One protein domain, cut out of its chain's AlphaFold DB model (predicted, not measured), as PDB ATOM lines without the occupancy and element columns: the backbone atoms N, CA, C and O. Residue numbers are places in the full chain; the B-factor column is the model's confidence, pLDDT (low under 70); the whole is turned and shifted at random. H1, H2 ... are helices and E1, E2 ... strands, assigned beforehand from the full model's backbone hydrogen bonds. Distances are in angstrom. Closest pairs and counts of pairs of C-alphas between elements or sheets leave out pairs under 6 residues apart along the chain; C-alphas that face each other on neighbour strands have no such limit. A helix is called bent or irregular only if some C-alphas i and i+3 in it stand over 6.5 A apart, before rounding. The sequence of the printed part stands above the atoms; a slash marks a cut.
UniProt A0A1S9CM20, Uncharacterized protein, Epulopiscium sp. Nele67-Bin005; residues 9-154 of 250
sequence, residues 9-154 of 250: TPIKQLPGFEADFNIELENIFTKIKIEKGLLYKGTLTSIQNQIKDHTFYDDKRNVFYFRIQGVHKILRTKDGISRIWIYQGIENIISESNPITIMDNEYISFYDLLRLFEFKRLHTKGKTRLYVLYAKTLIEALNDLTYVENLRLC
ATOM      1  N   THR A   9      36.859 -65.249 -47.997       91.88
ATOM      2  CA  THR A   9      35.512 -65.617 -48.442       91.88
ATOM      3  C   THR A   9      34.877 -64.438 -49.187       91.88
ATOM      4  O   THR A   9      34.755 -63.354 -48.612       91.88
ATOM      5  N   PRO A  10      34.480 -64.568 -50.470       94.50
ATOM      6  CA  PRO A  10      33.725 -63.519 -51.156       94.50
ATOM      7  C   PRO A  10      32.453 -63.187 -50.373       94.50
ATOM      8  O   PRO A  10      31.719 -64.104 -50.011       94.50
ATOM      9  N   ILE A  11      32.128 -61.906 -50.162       94.25
ATOM     10  CA  ILE A  11      31.018 -61.553 -49.251       94.25
ATOM     11  C   ILE A  11      29.664 -62.135 -49.678       94.25
ATOM     12  O   ILE A  11      28.866 -62.536 -48.841       94.25
ATOM     13  N   LYS A  12      29.442 -62.289 -50.987       94.25
ATOM     14  CA  LYS A  12      28.241 -62.927 -51.553       94.25
ATOM     15  C   LYS A  12      28.080 -64.411 -51.205       94.25
ATOM     16  O   LYS A  12      27.017 -64.971 -51.436       94.25
ATOM     17  N   GLN A  13      29.148 -65.054 -50.738       93.56
ATOM     18  CA  GLN A  13      29.150 -66.448 -50.298       93.56
ATOM     19  C   GLN A  13      28.968 -66.570 -48.780       93.56
ATOM     20  O   GLN A  13      28.846 -67.690 -48.287       93.56
ATOM     21  N   LEU A  14      28.923 -65.454 -48.041       91.62
ATOM     22  CA  LEU A  14      28.651 -65.493 -46.608       91.62
ATOM     23  C   LEU A  14      27.200 -65.950 -46.366       91.62
ATOM     24  O   LEU A  14      26.281 -65.495 -47.060       91.62
ATOM     25  N   PRO A  15      26.963 -66.835 -45.383       91.06
ATOM     26  CA  PRO A  15      25.620 -67.275 -45.022       91.06
ATOM     27  C   PRO A  15      24.677 -66.101 -44.736       91.06
ATOM     28  O   PRO A  15      25.000 -65.213 -43.954       91.06
ATOM     29  N   GLY A  16      23.502 -66.094 -45.372       90.94
ATOM     30  CA  GLY A  16      22.477 -65.062 -45.163       90.94
ATOM     31  C   GLY A  16      22.763 -63.699 -45.807       90.94
ATOM     32  O   GLY A  16      21.885 -62.839 -45.780       90.94
ATOM     33  N   PHE A  17      23.924 -63.514 -46.454       93.62
ATOM     34  CA  PHE A  17      24.367 -62.213 -46.965       93.62
ATOM     35  C   PHE A  17      23.322 -61.486 -47.812       93.62
ATOM     36  O   PHE A  17      23.066 -60.312 -47.582       93.62
ATOM     37  N   GLU A  18      22.715 -62.154 -48.796       93.00
ATOM     38  CA  GLU A  18      21.790 -61.485 -49.719       93.00
ATOM     39  C   GLU A  18      20.561 -60.918 -48.991       93.00
ATOM     40  O   GLU A  18      20.095 -59.830 -49.325       93.00
ATOM     41  N   ALA A  19      20.040 -61.635 -47.993       92.94
ATOM     42  CA  ALA A  19      18.895 -61.176 -47.216       92.94
ATOM     43  C   ALA A  19      19.283 -59.975 -46.343       92.94
ATOM     44  O   ALA A  19      18.655 -58.920 -46.446       92.94
ATOM     45  N   ASP A  20      20.361 -60.109 -45.569       92.56
ATOM     46  CA  ASP A  20      20.857 -59.068 -44.665       92.56
ATOM     47  C   ASP A  20      21.254 -57.798 -45.435       92.56
ATOM     48  O   ASP A  20      20.860 -56.686 -45.083       92.56
ATOM     49  N   PHE A  21      21.962 -57.953 -46.556       93.75
ATOM     50  CA  PHE A  21      22.388 -56.834 -47.392       93.75
ATOM     51  C   PHE A  21      21.194 -56.082 -47.985       93.75
ATOM     52  O   PHE A  21      21.182 -54.853 -47.981       93.75
ATOM     53  N   ASN A  22      20.157 -56.784 -48.456       93.12
ATOM     54  CA  ASN A  22      18.957 -56.131 -48.983       93.12
ATOM     55  C   ASN A  22      18.163 -55.391 -47.894       93.12
ATOM     56  O   ASN A  22      17.668 -54.293 -48.151       93.12
ATOM     57  N   ILE A  23      18.090 -55.935 -46.674       93.19
ATOM     58  CA  ILE A  23      17.505 -55.237 -45.517       93.19
ATOM     59  C   ILE A  23      18.260 -53.927 -45.254       93.19
ATOM     60  O   ILE A  23      17.653 -52.865 -45.086       93.19
ATOM     61  N   GLU A  24      19.588 -53.975 -45.281       93.38
ATOM     62  CA  GLU A  24      20.431 -52.800 -45.087       93.38
ATOM     63  C   GLU A  24      20.248 -51.746 -46.187       93.38
ATOM     64  O   GLU A  24      20.129 -50.552 -45.891       93.38
ATOM     65  N   LEU A  25      20.115 -52.164 -47.451       93.00
ATOM     66  CA  LEU A  25      19.821 -51.259 -48.568       93.00
ATOM     67  C   LEU A  25      18.484 -50.520 -48.410       93.00
ATOM     68  O   LEU A  25      18.386 -49.355 -48.807       93.00
ATOM     69  N   GLU A  26      17.469 -51.158 -47.831       90.88
ATOM     70  CA  GLU A  26      16.174 -50.525 -47.573       90.88
ATOM     71  C   GLU A  26      16.245 -49.507 -46.428       90.88
ATOM     72  O   GLU A  26      15.662 -48.420 -46.515       90.88
ATOM     73  N   ASN A  27      17.022 -49.821 -45.389       92.94
ATOM     74  CA  ASN A  27      17.130 -49.019 -44.172       92.94
ATOM     75  C   ASN A  27      18.097 -47.833 -44.291       92.94
ATOM     76  O   ASN A  27      17.996 -46.865 -43.530       92.94
ATOM     77  N   ILE A  28      19.032 -47.868 -45.242       94.94
ATOM     78  CA  ILE A  28      20.132 -46.901 -45.311       94.94
ATOM     79  C   ILE A  28      19.678 -45.449 -45.479       94.94
ATOM     80  O   ILE A  28      20.260 -44.548 -44.880       94.94
ATOM     81  N   PHE A  29      18.611 -45.207 -46.242       94.50
ATOM     82  CA  PHE A  29      18.070 -43.863 -46.468       94.50
ATOM     83  C   PHE A  29      17.502 -43.254 -45.186       94.50
ATOM     84  O   PHE A  29      17.704 -42.068 -44.918       94.50
ATOM     85  N   THR A  30      16.882 -44.092 -44.355       94.56
ATOM     86  CA  THR A  30      16.437 -43.732 -43.009       94.56
ATOM     87  C   THR A  30      17.636 -43.436 -42.108       94.56
ATOM     88  O   THR A  30      17.657 -42.391 -41.457       94.56
ATOM     89  N   LYS A  31      18.677 -44.289 -42.125       94.12
ATOM     90  CA  LYS A  31      19.911 -44.102 -41.329       94.12
ATOM     91  C   LYS A  31      20.602 -42.768 -41.645       94.12
ATOM     92  O   LYS A  31      21.001 -42.046 -40.733       94.12
ATOM     93  N   ILE A  32      20.692 -42.403 -42.925       94.06
ATOM     94  CA  ILE A  32      21.353 -41.164 -43.371       94.06
ATOM     95  C   ILE A  32      20.407 -39.953 -43.464       94.06
ATOM     96  O   ILE A  32      20.861 -38.860 -43.803       94.06
ATOM     97  N   LYS A  33      19.120 -40.133 -43.133       94.69
ATOM     98  CA  LYS A  33      18.075 -39.097 -43.089       94.69
ATOM     99  C   LYS A  33      17.895 -38.341 -44.412       94.69
ATOM    100  O   LYS A  33      17.851 -37.110 -44.423       94.69
ATOM    101  N   ILE A  34      17.796 -39.068 -45.528       93.56
ATOM    102  CA  ILE A  34      17.490 -38.483 -46.844       93.56
ATOM    103  C   ILE A  34      16.394 -39.262 -47.572       93.56
ATOM    104  O   ILE A  34      16.196 -40.452 -47.343       93.56
ATOM    105  N   GLU A  35      15.727 -38.608 -48.517       91.56
ATOM    106  CA  GLU A  35      14.726 -39.242 -49.376       91.56
ATOM    107  C   GLU A  35      15.364 -40.157 -50.436       91.56
ATOM    108  O   GLU A  35      16.365 -39.801 -51.067       91.56
ATOM    109  N   LYS A  36      14.734 -41.311 -50.709       86.12
ATOM    110  CA  LYS A  36      15.203 -42.298 -51.705       86.12
ATOM    111  C   LYS A  36      15.392 -41.706 -53.111       86.12
ATOM    112  O   LYS A  36      16.307 -42.105 -53.826       86.12
ATOM    113  N   GLY A  37      14.566 -40.730 -53.498       89.75
ATOM    114  CA  GLY A  37      14.614 -40.082 -54.818       89.75
ATOM    115  C   GLY A  37      15.721 -39.036 -54.993       89.75
ATOM    116  O   GLY A  37      15.958 -38.572 -56.107       89.75
ATOM    117  N   LEU A  38      16.424 -38.657 -53.920       93.38
ATOM    118  CA  LEU A  38      17.418 -37.580 -53.962       93.38
ATOM    119  C   LEU A  38      18.696 -37.967 -54.729       93.38
ATOM    120  O   LEU A  38      19.398 -37.107 -55.281       93.38
ATOM    121  N   LEU A  39      19.005 -39.266 -54.755       95.44
ATOM    122  CA  LEU A  39      20.195 -39.841 -55.372       95.44
ATOM    123  C   LEU A  39      19.843 -40.605 -56.653       95.44
ATOM    124  O   LEU A  39      18.808 -41.250 -56.770       95.44
ATOM    125  N   TYR A  40      20.740 -40.544 -57.635       96.31
ATOM    126  CA  TYR A  40      20.566 -41.216 -58.916       96.31
ATOM    127  C   TYR A  40      20.765 -42.723 -58.764       96.31
ATOM    128  O   TYR A  40      21.852 -43.176 -58.392       96.31
ATOM    129  N   LYS A  41      19.735 -43.496 -59.129       95.88
ATOM    130  CA  LYS A  41      19.704 -44.961 -59.012       95.88
ATOM    131  C   LYS A  41      20.924 -45.641 -59.635       95.88
ATOM    132  O   LYS A  41      21.524 -46.490 -58.993       95.88
ATOM    133  N   GLY A  42      21.354 -45.221 -60.828       97.12
ATOM    134  CA  GLY A  42      22.515 -45.830 -61.491       97.12
ATOM    135  C   GLY A  42      23.825 -45.657 -60.712       97.12
ATOM    136  O   GLY A  42      24.656 -46.562 -60.683       97.12
ATOM    137  N   THR A  43      23.988 -44.535 -60.003       96.56
ATOM    138  CA  THR A  43      25.149 -44.330 -59.123       96.56
ATOM    139  C   THR A  43      25.086 -45.257 -57.914       96.56
ATOM    140  O   THR A  43      26.105 -45.837 -57.549       96.56
ATOM    141  N   LEU A  44      23.904 -45.413 -57.314       97.12
ATOM    142  CA  LEU A  44      23.698 -46.312 -56.177       97.12
ATOM    143  C   LEU A  44      23.994 -47.760 -56.566       97.12
ATOM    144  O   LEU A  44      24.805 -48.404 -55.914       97.12
ATOM    145  N   THR A  45      23.442 -48.227 -57.687       96.88
ATOM    146  CA  THR A  45      23.717 -49.564 -58.230       96.88
ATOM    147  C   THR A  45      25.207 -49.766 -58.502       96.88
ATOM    148  O   THR A  45      25.763 -50.804 -58.161       96.88
ATOM    149  N   SER A  46      25.902 -48.759 -59.047       97.44
ATOM    150  CA  SER A  46      27.350 -48.854 -59.258       97.44
ATOM    151  C   SER A  46      28.145 -48.993 -57.955       97.44
ATOM    152  O   SER A  46      29.192 -49.637 -57.978       97.44
ATOM    153  N   ILE A  47      27.707 -48.367 -56.859       97.75
ATOM    154  CA  ILE A  47      28.339 -48.506 -55.537       97.75
ATOM    155  C   ILE A  47      28.050 -49.901 -54.974       97.75
ATOM    156  O   ILE A  47      28.975 -50.598 -54.569       97.75
ATOM    157  N   GLN A  48      26.780 -50.311 -54.998       97.12
ATOM    158  CA  GLN A  48      26.312 -51.601 -54.489       97.12
ATOM    159  C   GLN A  48      27.045 -52.766 -55.154       97.12
ATOM    160  O   GLN A  48      27.599 -53.601 -54.452       97.12
ATOM    161  N   ASN A  49      27.121 -52.781 -56.488       96.88
ATOM    162  CA  ASN A  49      27.806 -53.842 -57.230       96.88
ATOM    163  C   ASN A  49      29.303 -53.869 -56.914       96.88
ATOM    164  O   ASN A  49      29.874 -54.932 -56.704       96.88
ATOM    165  N   GLN A  50      29.948 -52.700 -56.807       97.19
ATOM    166  CA  GLN A  50      31.367 -52.647 -56.454       97.19
ATOM    167  C   GLN A  50      31.633 -53.251 -55.066       97.19
ATOM    168  O   GLN A  50      32.645 -53.919 -54.888       97.19
ATOM    169  N   ILE A  51      30.738 -53.041 -54.098       96.69
ATOM    170  CA  ILE A  51      30.838 -53.657 -52.770       96.69
ATOM    171  C   ILE A  51      30.531 -55.158 -52.867       96.69
ATOM    172  O   ILE A  51      31.374 -55.976 -52.514       96.69
ATOM    173  N   LYS A  52      29.365 -55.528 -53.404       95.62
ATOM    174  CA  LYS A  52      28.862 -56.907 -53.478       95.62
ATOM    175  C   LYS A  52      29.800 -57.865 -54.216       95.62
ATOM    176  O   LYS A  52      30.028 -58.983 -53.759       95.62
ATOM    177  N   ASP A  53      30.352 -57.429 -55.345       95.62
ATOM    178  CA  ASP A  53      31.070 -58.312 -56.269       95.62
ATOM    179  C   ASP A  53      32.587 -58.328 -56.051       95.62
ATOM    180  O   ASP A  53      33.276 -59.218 -56.559       95.62
ATOM    181  N   HIS A  54      33.129 -57.349 -55.321       96.50
ATOM    182  CA  HIS A  54      34.576 -57.138 -55.203       96.50
ATOM    183  C   HIS A  54      35.056 -56.934 -53.763       96.50
ATOM    184  O   HIS A  54      36.086 -56.289 -53.539       96.50
ATOM    185  N   THR A  55      34.338 -57.517 -52.805       97.12
ATOM    186  CA  THR A  55      34.731 -57.537 -51.394       97.12
ATOM    187  C   THR A  55      34.932 -58.971 -50.923       97.12
ATOM    188  O   THR A  55      34.145 -59.867 -51.245       97.12
ATOM    189  N   PHE A  56      35.985 -59.167 -50.140       96.19
ATOM    190  CA  PHE A  56      36.280 -60.399 -49.423       96.19
ATOM    191  C   PHE A  56      36.192 -60.170 -47.919       96.19
ATOM    192  O   PHE A  56      36.390 -59.053 -47.442       96.19
ATOM    193  N   TYR A  57      35.925 -61.238 -47.183       94.06
ATOM    194  CA  TYR A  57      35.961 -61.282 -45.732       94.06
ATOM    195  C   TYR A  57      37.042 -62.271 -45.279       94.06
ATOM    196  O   TYR A  57      37.163 -63.362 -45.836       94.06
ATOM    197  N   ASP A  58      37.862 -61.849 -44.321       90.62
ATOM    198  CA  ASP A  58      38.875 -62.666 -43.650       90.62
ATOM    199  C   ASP A  58      38.289 -63.153 -42.320       90.62
ATOM    200  O   ASP A  58      38.215 -62.381 -41.361       90.62
ATOM    201  N   ASP A  59      37.876 -64.422 -42.271       81.12
ATOM    202  CA  ASP A  59      37.245 -65.040 -41.095       81.12
ATOM    203  C   ASP A  59      38.180 -65.064 -39.872       81.12
ATOM    204  O   ASP A  59      37.729 -64.987 -38.731       81.12
ATOM    205  N   LYS A  60      39.501 -65.134 -40.096       77.44
ATOM    206  CA  LYS A  60      40.510 -65.213 -39.030       77.44
ATOM    207  C   LYS A  60      40.714 -63.860 -38.363       77.44
ATOM    208  O   LYS A  60      40.837 -63.768 -37.143       77.44
ATOM    209  N   ARG A  61      40.752 -62.791 -39.161       81.62
ATOM    210  CA  ARG A  61      40.952 -61.422 -38.657       81.62
ATOM    211  C   ARG A  61      39.649 -60.674 -38.392       81.62
ATOM    212  O   ARG A  61      39.685 -59.648 -37.721       81.62
ATOM    213  N   ASN A  62      38.517 -61.185 -38.872       85.75
ATOM    214  CA  ASN A  62      37.216 -60.514 -38.900       85.75
ATOM    215  C   ASN A  62      37.261 -59.155 -39.619       85.75
ATOM    216  O   ASN A  62      36.747 -58.152 -39.120       85.75
ATOM    217  N   VAL A  63      37.912 -59.115 -40.787       90.75
ATOM    218  CA  VAL A  63      38.135 -57.882 -41.561       90.75
ATOM    219  C   VAL A  63      37.635 -58.038 -42.991       90.75
ATOM    220  O   VAL A  63      37.922 -59.029 -43.660       90.75
ATOM    221  N   PHE A  64      36.933 -57.017 -43.486       95.81
ATOM    222  CA  PHE A  64      36.591 -56.902 -44.902       95.81
ATOM    223  C   PHE A  64      37.718 -56.256 -45.708       95.81
ATOM    224  O   PHE A  64      38.368 -55.312 -45.256       95.81
ATOM    225  N   TYR A  65      37.884 -56.720 -46.941       97.38
ATOM    226  CA  TYR A  65      38.864 -56.231 -47.901       97.38
ATOM    227  C   TYR A  65      38.173 -55.869 -49.213       97.38
ATOM    228  O   TYR A  65      37.462 -56.688 -49.794       97.38
ATOM    229  N   PHE A  66      38.406 -54.652 -49.704       97.75
ATOM    230  CA  PHE A  66      37.749 -54.085 -50.884       97.75
ATOM    231  C   PHE A  66      38.742 -53.953 -52.032       97.75
ATOM    232  O   PHE A  66      39.812 -53.371 -51.857       97.75
ATOM    233  N   ARG A  67      38.403 -54.461 -53.220       97.56
ATOM    234  CA  ARG A  67      39.317 -54.422 -54.372       97.56
ATOM    235  C   ARG A  67      39.623 -52.982 -54.755       97.56
ATOM    236  O   ARG A  67      38.700 -52.248 -55.106       97.56
ATOM    237  N   ILE A  68      40.902 -52.604 -54.779       97.81
ATOM    238  CA  ILE A  68      41.349 -51.236 -55.092       97.81
ATOM    239  C   ILE A  68      40.822 -50.788 -56.457       97.81
ATOM    240  O   ILE A  68      40.339 -49.661 -56.608       97.81
ATOM    241  N   GLN A  69      40.843 -51.686 -57.447       96.19
ATOM    242  CA  GLN A  69      40.226 -51.433 -58.744       96.19
ATOM    243  C   GLN A  69      38.710 -51.225 -58.589       96.19
ATOM    244  O   GLN A  69      37.936 -52.170 -58.441       96.19
ATOM    245  N   GLY A  70      38.294 -49.959 -58.675       95.06
ATOM    246  CA  GLY A  70      36.900 -49.538 -58.537       95.06
ATOM    247  C   GLY A  70      36.555 -48.864 -57.206       95.06
ATOM    248  O   GLY A  70      35.451 -48.334 -57.091       95.06
ATOM    249  N   VAL A  71      37.488 -48.757 -56.249       96.81
ATOM    250  CA  VAL A  71      37.282 -47.991 -54.997       96.81
ATOM    251  C   VAL A  71      36.887 -46.535 -55.269       96.81
ATOM    252  O   VAL A  71      36.072 -45.969 -54.541       96.81
ATOM    253  N   HIS A  72      37.356 -45.921 -56.358       97.12
ATOM    254  CA  HIS A  72      36.930 -44.571 -56.752       97.12
ATOM    255  C   HIS A  72      35.414 -44.429 -56.954       97.12
ATOM    256  O   HIS A  72      34.866 -43.343 -56.741       97.12
ATOM    257  N   LYS A  73      34.721 -45.512 -57.335       97.00
ATOM    258  CA  LYS A  73      33.257 -45.542 -57.468       97.00
ATOM    259  C   LYS A  73      32.580 -45.465 -56.104       97.00
ATOM    260  O   LYS A  73      31.571 -44.776 -55.984       97.00
ATOM    261  N   ILE A  74      33.163 -46.118 -55.098       96.75
ATOM    262  CA  ILE A  74      32.714 -46.113 -53.702       96.75
ATOM    263  C   ILE A  74      32.976 -44.733 -53.071       96.75
ATOM    264  O   ILE A  74      32.059 -44.089 -52.570       96.75
ATOM    265  N   LEU A  75      34.206 -44.221 -53.189       96.88
ATOM    266  CA  LEU A  75      34.627 -42.925 -52.630       96.88
ATOM    267  C   LEU A  75      34.103 -41.705 -53.408       96.88
ATOM    268  O   LEU A  75      34.332 -40.562 -53.003       96.88
ATOM    269  N   ARG A  76      33.440 -41.921 -54.552       95.94
ATOM    270  CA  ARG A  76      32.959 -40.867 -55.463       95.94
ATOM    271  C   ARG A  76      34.049 -39.852 -55.800       95.94
ATOM    272  O   ARG A  76      33.918 -38.642 -55.583       95.94
ATOM    273  N   THR A  77      35.145 -40.375 -56.332       95.88
ATOM    274  CA  THR A  77      36.310 -39.604 -56.772       95.88
ATOM    275  C   THR A  77      36.835 -40.136 -58.110       95.88
ATOM    276  O   THR A  77      36.217 -41.004 -58.726       95.88
ATOM    277  N   LYS A  78      37.947 -39.582 -58.599       96.44
ATOM    278  CA  LYS A  78      38.655 -40.084 -59.787       96.44
ATOM    279  C   LYS A  78      39.566 -41.254 -59.404       96.44
ATOM    280  O   LYS A  78      40.153 -41.222 -58.327       96.44
ATOM    281  N   ASP A  79      39.746 -42.222 -60.304       96.00
ATOM    282  CA  ASP A  79      40.582 -43.413 -60.058       96.00
ATOM    283  C   ASP A  79      42.006 -43.069 -59.600       96.00
ATOM    284  O   ASP A  79      42.445 -43.519 -58.543       96.00
ATOM    285  N   GLY A  80      42.683 -42.173 -60.325       96.31
ATOM    286  CA  GLY A  80      44.030 -41.728 -59.959       96.31
ATOM    287  C   GLY A  80      44.099 -41.088 -58.568       96.31
ATOM    288  O   GLY A  80      45.041 -41.339 -57.829       96.31
ATOM    289  N   ILE A  81      43.065 -40.339 -58.168       96.06
ATOM    290  CA  ILE A  81      43.014 -39.708 -56.841       96.06
ATOM    291  C   ILE A  81      42.856 -40.756 -55.741       96.06
ATOM    292  O   ILE A  81      43.567 -40.688 -54.746       96.06
ATOM    293  N   SER A  82      41.970 -41.746 -55.915       96.50
ATOM    294  CA  SER A  82      41.863 -42.821 -54.921       96.50
ATOM    295  C   SER A  82      43.155 -43.623 -54.807       96.50
ATOM    296  O   SER A  82      43.536 -43.967 -53.701       96.50
ATOM    297  N   ARG A  83      43.857 -43.880 -55.919       96.88
ATOM    298  CA  ARG A  83      45.141 -44.593 -55.880       96.88
ATOM    299  C   ARG A  83      46.201 -43.796 -55.126       96.88
ATOM    300  O   ARG A  83      46.864 -44.369 -54.276       96.88
ATOM    301  N   ILE A  84      46.315 -42.488 -55.372       97.12
ATOM    302  CA  ILE A  84      47.234 -41.621 -54.615       97.12
ATOM    303  C   ILE A  84      46.944 -41.732 -53.115       97.12
ATOM    304  O   ILE A  84      47.846 -42.055 -52.352       97.12
ATOM    305  N   TRP A  85      45.687 -41.571 -52.694       97.19
ATOM    306  CA  TRP A  85      45.339 -41.664 -51.272       97.19
ATOM    307  C   TRP A  85      45.638 -43.032 -50.653       97.19
ATOM    308  O   TRP A  85      45.968 -43.103 -49.476       97.19
ATOM    309  N   ILE A  86      45.512 -44.111 -51.427       97.38
ATOM    310  CA  ILE A  86      45.767 -45.472 -50.949       97.38
ATOM    311  C   ILE A  86      47.272 -45.736 -50.826       97.38
ATOM    312  O   ILE A  86      47.717 -46.168 -49.769       97.38
ATOM    313  N   TYR A  87      48.052 -45.474 -51.877       97.75
ATOM    314  CA  TYR A  87      49.464 -45.880 -51.937       97.75
ATOM    315  C   TYR A  87      50.442 -44.840 -51.387       97.75
ATOM    316  O   TYR A  87      51.556 -45.193 -51.029       97.75
ATOM    317  N   GLN A  88      50.062 -43.562 -51.369       96.75
ATOM    318  CA  GLN A  88      50.923 -42.461 -50.915       96.75
ATOM    319  C   GLN A  88      50.368 -41.764 -49.670       96.75
ATOM    320  O   GLN A  88      51.048 -40.931 -49.077       96.75
ATOM    321  N   GLY A  89      49.124 -42.066 -49.292       95.25
ATOM    322  CA  GLY A  89      48.439 -41.343 -48.233       95.25
ATOM    323  C   GLY A  89      48.091 -39.905 -48.626       95.25
ATOM    324  O   GLY A  89      47.992 -39.530 -49.798       95.25
ATOM    325  N   ILE A  90      47.845 -39.096 -47.604       93.88
ATOM    326  CA  ILE A  90      47.635 -37.656 -47.667       93.88
ATOM    327  C   ILE A  90      48.525 -37.059 -46.586       93.88
ATOM    328  O   ILE A  90      48.325 -37.328 -45.399       93.88
ATOM    329  N   GLU A  91      49.494 -36.256 -47.011       92.94
ATOM    330  CA  GLU A  91      50.524 -35.679 -46.152       92.94
ATOM    331  C   GLU A  91      49.934 -35.079 -44.865       92.94
ATOM    332  O   GLU A  91      49.012 -34.265 -44.915       92.94
ATOM    333  N   ASN A  92      50.459 -35.506 -43.710       90.25
ATOM    334  CA  ASN A  92      50.043 -35.071 -42.369       90.25
ATOM    335  C   ASN A  92      48.567 -35.330 -41.995       90.25
ATOM    336  O   ASN A  92      48.100 -34.811 -40.981       90.25
ATOM    337  N   ILE A  93      47.821 -36.120 -42.775       92.56
ATOM    338  CA  ILE A  93      46.399 -36.408 -42.520       92.56
ATOM    339  C   ILE A  93      46.139 -37.917 -42.484       92.56
ATOM    340  O   ILE A  93      45.563 -38.422 -41.521       92.56
ATOM    341  N   ILE A  94      46.532 -38.644 -43.530       92.94
ATOM    342  CA  ILE A  94      46.310 -40.088 -43.664       92.94
ATOM    343  C   ILE A  94      47.618 -40.729 -44.115       92.94
ATOM    344  O   ILE A  94      48.088 -40.434 -45.206       92.94
ATOM    345  N   SER A  95      48.192 -41.620 -43.310       94.19
ATOM    346  CA  SER A  95      49.297 -42.477 -43.761       94.19
ATOM    347  C   SER A  95      48.838 -43.415 -44.873       94.19
ATOM    348  O   SER A  95      47.660 -43.784 -44.918       94.19
ATOM    349  N   GLU A  96      49.768 -43.834 -45.724       94.81
ATOM    350  CA  GLU A  96      49.538 -44.853 -46.737       94.81
ATOM    351  C   GLU A  96      48.866 -46.104 -46.151       94.81
ATOM    352  O   GLU A  96      48.986 -46.447 -44.970       94.81
ATOM    353  N   SER A  97      48.066 -46.755 -46.988       96.06
ATOM    354  CA  SER A  97      47.465 -48.041 -46.649       96.06
ATOM    355  C   SER A  97      48.490 -49.150 -46.869       96.06
ATOM    356  O   SER A  97      49.459 -48.971 -47.604       96.06
ATOM    357  N   ASN A  98      48.216 -50.331 -46.315       93.88
ATOM    358  CA  ASN A  98      48.971 -51.549 -46.608       93.88
ATOM    359  C   ASN A  98      48.086 -52.511 -47.414       93.88
ATOM    360  O   ASN A  98      47.439 -53.377 -46.818       93.88
ATOM    361  N   PRO A  99      47.978 -52.344 -48.750       95.50
ATOM    362  CA  PRO A  99      47.208 -53.256 -49.577       95.50
ATOM    363  C   PRO A  99      47.684 -54.698 -49.450       95.50
ATOM    364  O   PRO A  99      48.879 -54.969 -49.345       95.50
ATOM    365  N   ILE A 100      46.740 -55.628 -49.538       94.31
ATOM    366  CA  ILE A 100      47.036 -57.057 -49.643       94.31
ATOM    367  C   ILE A 100      46.688 -57.564 -51.035       94.31
ATOM    368  O   ILE A 100      45.807 -57.018 -51.700       94.31
ATOM    369  N   THR A 101      47.348 -58.638 -51.463       94.31
ATOM    370  CA  THR A 101      47.025 -59.309 -52.725       94.31
ATOM    371  C   THR A 101      46.172 -60.545 -52.460       94.31
ATOM    372  O   THR A 101      46.586 -61.438 -51.723       94.31
ATOM    373  N   ILE A 102      44.994 -60.612 -53.083       91.69
ATOM    374  CA  ILE A 102      44.104 -61.778 -53.091       91.69
ATOM    375  C   ILE A 102      43.828 -62.116 -54.557       91.69
ATOM    376  O   ILE A 102      43.316 -61.271 -55.287       91.69
ATOM    377  N   MET A 103      44.158 -63.335 -55.002       87.19
ATOM    378  CA  MET A 103      43.932 -63.786 -56.389       87.19
ATOM    379  C   MET A 103      44.411 -62.753 -57.435       87.19
ATOM    380  O   MET A 103      43.621 -62.274 -58.253       87.19
ATOM    381  N   ASP A 104      45.682 -62.345 -57.338       90.69
ATOM    382  CA  ASP A 104      46.362 -61.376 -58.222       90.69
ATOM    383  C   ASP A 104      45.758 -59.964 -58.268       90.69
ATOM    384  O   ASP A 104      46.056 -59.164 -59.156       90.69
ATOM    385  N   ASN A 105      44.895 -59.631 -57.312       95.12
ATOM    386  CA  ASN A 105      44.280 -58.319 -57.203       95.12
ATOM    387  C   ASN A 105      44.605 -57.687 -55.862       95.12
ATOM    388  O   ASN A 105      44.636 -58.367 -54.841       95.12
ATOM    389  N   GLU A 106      44.804 -56.373 -55.867       97.25
ATOM    390  CA  GLU A 106      45.083 -55.629 -54.645       97.25
ATOM    391  C   GLU A 106      43.793 -55.171 -53.960       97.25
ATOM    392  O   GLU A 106      42.847 -54.695 -54.605       97.25
ATOM    393  N   TYR A 107      43.781 -55.278 -52.635       97.88
ATOM    394  CA  TYR A 107      42.657 -54.931 -51.781       97.88
ATOM    395  C   TYR A 107      43.098 -54.018 -50.645       97.88
ATOM    396  O   TYR A 107      44.167 -54.197 -50.068       97.88
ATOM    397  N   ILE A 108      42.230 -53.073 -50.300       97.56
ATOM    398  CA  ILE A 108      42.367 -52.199 -49.136       97.56
ATOM    399  C   ILE A 108      41.495 -52.722 -47.990       97.56
ATOM    400  O   ILE A 108      40.390 -53.218 -48.224       97.56
ATOM    401  N   SER A 109      41.984 -52.616 -46.755       96.81
ATOM    402  CA  SER A 109      41.231 -53.037 -45.573       96.81
ATOM    403  C   SER A 109      40.017 -52.134 -45.313       96.81
ATOM    404  O   SER A 109      39.986 -50.960 -45.692       96.81
ATOM    405  N   PHE A 110      39.020 -52.671 -44.612       96.88
ATOM    406  CA  PHE A 110      37.869 -51.923 -44.109       96.88
ATOM    407  C   PHE A 110      38.278 -50.660 -43.343       96.88
ATOM    408  O   PHE A 110      37.741 -49.581 -43.598       96.88
ATOM    409  N   TYR A 111      39.252 -50.779 -42.439       95.12
ATOM    410  CA  TYR A 111      39.700 -49.670 -41.600       95.12
ATOM    411  C   TYR A 111      40.337 -48.554 -42.426       95.12
ATOM    412  O   TYR A 111      40.013 -47.382 -42.236       95.12
ATOM    413  N   ASP A 112      41.187 -48.904 -43.389       97.06
ATOM    414  CA  ASP A 112      41.823 -47.926 -44.271       97.06
ATOM    415  C   ASP A 112      40.796 -47.228 -45.163       97.06
ATOM    416  O   ASP A 112      40.813 -46.004 -45.303       97.06
ATOM    417  N   LEU A 113      39.830 -47.980 -45.699       97.50
ATOM    418  CA  LEU A 113      38.754 -47.406 -46.497       97.50
ATOM    419  C   LEU A 113      37.878 -46.446 -45.672       97.50
ATOM    420  O   LEU A 113      37.513 -45.379 -46.171       97.50
ATOM    421  N   LEU A 114      37.584 -46.767 -44.405       96.81
ATOM    422  CA  LEU A 114      36.880 -45.853 -43.498       96.81
ATOM    423  C   LEU A 114      37.658 -44.554 -43.250       96.81
ATOM    424  O   LEU A 114      37.048 -43.480 -43.254       96.81
ATOM    425  N   ARG A 115      38.988 -44.617 -43.096       96.06
ATOM    426  CA  ARG A 115      39.826 -43.408 -42.974       96.06
ATOM    427  C   ARG A 115      39.657 -42.505 -44.201       96.06
ATOM    428  O   ARG A 115      39.421 -41.302 -44.059       96.06
ATOM    429  N   LEU A 116      39.676 -43.086 -45.403       97.25
ATOM    430  CA  LEU A 116      39.451 -42.350 -46.654       97.25
ATOM    431  C   LEU A 116      38.041 -41.755 -46.746       97.25
ATOM    432  O   LEU A 116      37.872 -40.638 -47.247       97.25
ATOM    433  N   PHE A 117      37.026 -42.466 -46.252       97.00
ATOM    434  CA  PHE A 117      35.663 -41.948 -46.174       97.00
ATOM    435  C   PHE A 117      35.549 -40.720 -45.278       97.00
ATOM    436  O   PHE A 117      34.908 -39.748 -45.682       97.00
ATOM    437  N   GLU A 118      36.160 -40.739 -44.092       95.00
ATOM    438  CA  GLU A 118      36.109 -39.597 -43.178       95.00
ATOM    439  C   GLU A 118      36.773 -38.363 -43.787       95.00
ATOM    440  O   GLU A 118      36.152 -37.295 -43.833       95.00
ATOM    441  N   PHE A 119      37.957 -38.521 -44.382       95.75
ATOM    442  CA  PHE A 119      38.589 -37.441 -45.138       95.75
ATOM    443  C   PHE A 119      37.674 -36.931 -46.260       95.75
ATOM    444  O   PHE A 119      37.341 -35.745 -46.330       95.75
ATOM    445  N   LYS A 120      37.168 -37.825 -47.115       95.50
ATOM    446  CA  LYS A 120      36.305 -37.434 -48.234       95.50
ATOM    447  C   LYS A 120      35.048 -36.696 -47.765       95.50
ATOM    448  O   LYS A 120      34.644 -35.722 -48.406       95.50
ATOM    449  N   ARG A 121      34.429 -37.144 -46.671       94.19
ATOM    450  CA  ARG A 121      33.203 -36.575 -46.095       94.19
ATOM    451  C   ARG A 121      33.419 -35.155 -45.580       94.19
ATOM    452  O   ARG A 121      32.540 -34.317 -45.784       94.19
ATOM    453  N   LEU A 122      34.557 -34.886 -44.940       93.44
ATOM    454  CA  LEU A 122      34.911 -33.558 -44.425       93.44
ATOM    455  C   LEU A 122      35.195 -32.557 -45.556       93.44
ATOM    456  O   LEU A 122      34.829 -31.388 -45.453       93.44
ATOM    457  N   HIS A 123      35.767 -33.027 -46.667       94.25
ATOM    458  CA  HIS A 123      36.205 -32.177 -47.781       94.25
ATOM    459  C   HIS A 123      35.243 -32.141 -48.981       94.25
ATOM    460  O   HIS A 123      35.579 -31.608 -50.038       94.25
ATOM    461  N   THR A 124      34.029 -32.686 -48.853       94.50
ATOM    462  CA  THR A 124      33.039 -32.725 -49.943       94.50
ATOM    463  C   THR A 124      31.697 -32.146 -49.495       94.50
ATOM    464  O   THR A 124      31.273 -32.338 -48.361       94.50
ATOM    465  N   LYS A 125      30.980 -31.464 -50.399       93.00
ATOM    466  CA  LYS A 125      29.649 -30.874 -50.152       93.00
ATOM    467  C   LYS A 125      28.603 -31.379 -51.159       93.00
ATOM    468  O   LYS A 125      28.931 -32.068 -52.127       93.00
ATOM    469  N   GLY A 126      27.334 -31.040 -50.923       93.38
ATOM    470  CA  GLY A 126      26.223 -31.316 -51.842       93.38
ATOM    471  C   GLY A 126      25.965 -32.807 -52.087       93.38
ATOM    472  O   GLY A 126      26.216 -33.645 -51.220       93.38
ATOM    473  N   LYS A 127      25.479 -33.151 -53.290       93.50
ATOM    474  CA  LYS A 127      25.104 -34.533 -53.652       93.50
ATOM    475  C   LYS A 127      26.259 -35.525 -53.515       93.50
ATOM    476  O   LYS A 127      26.036 -36.649 -53.082       93.50
ATOM    477  N   THR A 128      27.493 -35.124 -53.820       94.56
ATOM    478  CA  THR A 128      28.661 -36.009 -53.672       94.56
ATOM    479  C   THR A 128      28.857 -36.432 -52.218       94.56
ATOM    480  O   THR A 128      29.095 -37.609 -51.969       94.56
ATOM    481  N   ARG A 129      28.667 -35.521 -51.253       95.62
ATOM    482  CA  ARG A 129      28.725 -35.859 -49.821       95.62
ATOM    483  C   ARG A 129      27.651 -36.876 -49.435       95.62
ATOM    484  O   ARG A 129      27.928 -37.764 -48.642       95.62
ATOM    485  N   LEU A 130      26.452 -36.767 -50.007       96.19
ATOM    486  CA  LEU A 130      25.360 -37.711 -49.748       96.19
ATOM    487  C   LEU A 130      25.667 -39.116 -50.284       96.19
ATOM    488  O   LEU A 130      25.426 -40.087 -49.580       96.19
ATOM    489  N   TYR A 131      26.258 -39.235 -51.476       97.31
ATOM    490  CA  TYR A 131      26.710 -40.538 -51.983       97.31
ATOM    491  C   TYR A 131      27.846 -41.137 -51.151       97.31
ATOM    492  O   TYR A 131      27.876 -42.344 -50.950       97.31
ATOM    493  N   VAL A 132      28.779 -40.306 -50.679       96.88
ATOM    494  CA  VAL A 132      29.874 -40.742 -49.797       96.88
ATOM    495  C   VAL A 132      29.307 -41.247 -48.471       96.88
ATOM    496  O   VAL A 132      29.718 -42.301 -48.006       96.88
ATOM    497  N   LEU A 133      28.318 -40.547 -47.903       96.31
ATOM    498  CA  LEU A 133      27.624 -40.981 -46.690       96.31
ATOM    499  C   LEU A 133      26.862 -42.295 -46.916       96.31
ATOM    500  O   LEU A 133      27.015 -43.215 -46.127       96.31
ATOM    501  N   TYR A 134      26.126 -42.410 -48.024       97.19
ATOM    502  CA  TYR A 134      25.464 -43.650 -48.433       97.19
ATOM    503  C   TYR A 134      26.454 -44.821 -48.528       97.19
ATOM    504  O   TYR A 134      26.253 -45.859 -47.912       97.19
ATOM    505  N   ALA A 135      27.553 -44.656 -49.266       97.25
ATOM    506  CA  ALA A 135      28.534 -45.720 -49.451       97.25
ATOM    507  C   ALA A 135      29.223 -46.107 -48.132       97.25
ATOM    508  O   ALA A 135      29.419 -47.293 -47.876       97.25
ATOM    509  N   LYS A 136      29.539 -45.120 -47.280       97.25
ATOM    510  CA  LYS A 136      30.116 -45.352 -45.955       97.25
ATOM    511  C   LYS A 136      29.173 -46.171 -45.076       97.25
ATOM    512  O   LYS A 136      29.584 -47.202 -44.563       97.25
ATOM    513  N   THR A 137      27.914 -45.746 -44.949       96.44
ATOM    514  CA  THR A 137      26.927 -46.434 -44.106       96.44
ATOM    515  C   THR A 137      26.675 -47.863 -44.581       96.44
ATOM    516  O   THR A 137      26.522 -48.752 -43.753       96.44
ATOM    517  N   LEU A 138      26.698 -48.110 -45.895       95.81
ATOM    518  CA  LEU A 138      26.553 -49.458 -46.445       95.81
ATOM    519  C   LEU A 138      27.742 -50.358 -46.089       95.81
ATOM    520  O   LEU A 138      27.562 -51.536 -45.811       95.81
ATOM    521  N   ILE A 139      28.955 -49.805 -46.108       95.56
ATOM    522  CA  ILE A 139      30.174 -50.529 -45.740       95.56
ATOM    523  C   ILE A 139      30.220 -50.799 -44.238       95.56
ATOM    524  O   ILE A 139      30.553 -51.911 -43.844       95.56
ATOM    525  N   GLU A 140      29.856 -49.822 -43.405       95.12
ATOM    526  CA  GLU A 140      29.763 -50.000 -41.949       95.12
ATOM    527  C   GLU A 140      28.768 -51.109 -41.586       95.12
ATOM    528  O   GLU A 140      29.105 -51.967 -40.776       95.12
ATOM    529  N   ALA A 141      27.619 -51.166 -42.267       93.25
ATOM    530  CA  ALA A 141      26.607 -52.201 -42.064       93.25
ATOM    531  C   ALA A 141      27.091 -53.630 -42.377       93.25
ATOM    532  O   ALA A 141      26.507 -54.592 -41.887       93.25
ATOM    533  N   LEU A 142      28.181 -53.806 -43.141       92.62
ATOM    534  CA  LEU A 142      28.758 -55.138 -43.359       92.62
ATOM    535  C   LEU A 142      29.273 -55.770 -42.054       92.62
ATOM    536  O   LEU A 142      29.296 -56.991 -41.932       92.62
ATOM    537  N   ASN A 143      29.668 -54.960 -41.066       88.44
ATOM    538  CA  ASN A 143      30.089 -55.460 -39.753       88.44
ATOM    539  C   ASN A 143      28.938 -55.914 -38.860       88.44
ATOM    540  O   ASN A 143      29.212 -56.578 -37.857       88.44
ATOM    541  N   ASP A 144      27.711 -55.545 -39.222       85.75
ATOM    542  CA  ASP A 144      26.478 -55.867 -38.507       85.75
ATOM    543  C   ASP A 144      25.737 -57.037 -39.178       85.75
ATOM    544  O   ASP A 144      24.620 -57.375 -38.795       85.75
ATOM    545  N   LEU A 145      26.335 -57.667 -40.200       87.38
ATOM    546  CA  LEU A 145      25.776 -58.872 -40.809       87.38
ATOM    547  C   LEU A 145      25.712 -59.989 -39.768       87.38
ATOM    548  O   LEU A 145      26.698 -60.258 -39.077       87.38
ATOM    549  N   THR A 146      24.592 -60.712 -39.740       82.31
ATOM    550  CA  THR A 146      24.315 -61.751 -38.736       82.31
ATOM    551  C   THR A 146      25.441 -62.785 -38.661       82.31
ATOM    552  O   THR A 146      25.859 -63.212 -37.586       82.31
ATOM    553  N   TYR A 147      25.970 -63.192 -39.818       83.00
ATOM    554  CA  TYR A 147      27.080 -64.139 -39.893       83.00
ATOM    555  C   TYR A 147      28.357 -63.614 -39.216       83.00
ATOM    556  O   TYR A 147      29.000 -64.345 -38.465       83.00
ATOM    557  N   VAL A 148      28.699 -62.346 -39.448       81.88
ATOM    558  CA  VAL A 148      29.895 -61.702 -38.884       81.88
ATOM    559  C   VAL A 148      29.763 -61.559 -37.373       81.88
ATOM    560  O   VAL A 148      30.712 -61.831 -36.640       81.88
ATOM    561  N   GLU A 149      28.581 -61.176 -36.893       80.31
ATOM    562  CA  GLU A 149      28.301 -61.086 -35.461       80.31
ATOM    563  C   GLU A 149      28.426 -62.456 -34.780       80.31
ATOM    564  O   GLU A 149      29.130 -62.590 -33.776       80.31
ATOM    565  N   ASN A 150      27.848 -63.502 -35.374       78.06
ATOM    566  CA  ASN A 150      27.948 -64.863 -34.849       78.06
ATOM    567  C   ASN A 150      29.392 -65.372 -34.798       78.06
ATOM    568  O   ASN A 150      29.787 -65.982 -33.806       78.06
ATOM    569  N   LEU A 151      30.206 -65.092 -35.823       75.44
ATOM    570  CA  LEU A 151      31.626 -65.450 -35.801       75.44
ATOM    571  C   LEU A 151      32.360 -64.803 -34.624       75.44
ATOM    572  O   LEU A 151      33.146 -65.479 -33.963       75.44
ATOM    573  N   ARG A 152      32.068 -63.535 -34.307       72.56
ATOM    574  CA  ARG A 152      32.660 -62.852 -33.146       72.56
ATOM    575  C   ARG A 152      32.282 -63.531 -31.830       72.56
ATOM    576  O   ARG A 152      33.137 -63.673 -30.961       72.56
ATOM    577  N   LEU A 153      31.036 -63.989 -31.709       68.69
ATOM    578  CA  LEU A 153      30.533 -64.690 -30.522       68.69
ATOM    579  C   LEU A 153      31.107 -66.112 -30.376       68.69
ATOM    580  O   LEU A 153      31.236 -66.618 -29.264       68.69
ATOM    581  N   CYS A 154      31.485 -66.769 -31.475       63.00
ATOM    582  CA  CYS A 154      32.039 -68.126 -31.451       63.00
ATOM    583  C   CYS A 154      33.525 -68.213 -31.039       63.00
ATOM    584  O   CYS A 154      34.025 -69.321 -30.838       63.00
TER     585      CYS A 154
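What this domain is: This is residues 9 to 154 of the 250 residues of an uncharacterized protein of Epulopiscium sp. Nele67-Bin005 (UniProt A0A1S9CM20). A small curled sheet of four strands stands at the first end of helix H5, beside a helical body with the long H6 in its middle. H5 and H1 pack on opposite sides of H6; H2, H3 and H4 form a row on one side of the hairpin H5-H6, and H7 lies beyond H6's last end. The 146 printed residues run H1 H2 E1 E2 H3 H4 E3 E4 H5 H6 H7, and the sheet E1-E2-E4-E3 is antiparallel. The class is mixed, helices and strands; the whole is compact, with a radius of gyration of the C-alphas of 14.9 A and spans of 40 by 37 by 24 A.

How they stand to each other: Start at the strongly twisted sheet. E1, residues 55 to 58, and E2, residues 63 to 67, form a hairpin; look for N 56 and O 65 at 2.9 A. E4, residues 105 to 109, pairs with E2 through N 66 and O 108, 2.9 A, and with E3, residues 100 to 102, through N 107 and O 100, 2.8 A. Between E2 and E3 along the chain come H3, residues 71 to 74, and H4, residues 79 to 87: a split strand-helix-strand unit, two strands of one sheet joined through helices, with E4 between them in the sheet, its crossover right-handed. H5, residues 110 to 122, only grazes the sheet with residues 110 to 113. It touches the hub H6, residues 126 to 144, at a shallow tilt of 24 degrees, opposite ways; the closest C-alphas, of Arg 121 and Arg 129, are 5.9 A apart. H1, residues 17 to 31, touches residues 134 to 142 of H6 at a steep tilt of 42 degrees; C-alphas 24 and 141 are closest, 6.9 A. H2, residues 41 to 53, touches H3, with C-alphas 47 and 74 closest at 5.3 A. H7, residues 146 to 153, is close to but not clearly touching H1, C-alphas 20 and 146 being closest at 7.4 A. Every O i to N i+4 pair is within hydrogen-bond range in H2, H4, H5 and H7, against 9 of 11 in H1 and 12 of 15 in H6; H3 is too short for one.

Where its parts are: Find C-alpha 17 at (24.367, -62.213, -46.965), where H1 begins its 19.5 A; it is irregular, C-alphas 26 and 29 being 7.0 A apart. H6 starts at (26.223, -31.316, -51.842) and spans 27.9 A. H7 ends at (30.533, -64.690, -30.522).

The domain as a whole: The printed part has no cut. The farthest C-alphas, of Gly 126 and Cys 154, are 42.5 A apart. The link from H4 to E3 is long, 12 residues. Look for pLDDT under 70 at residues 153 to 154.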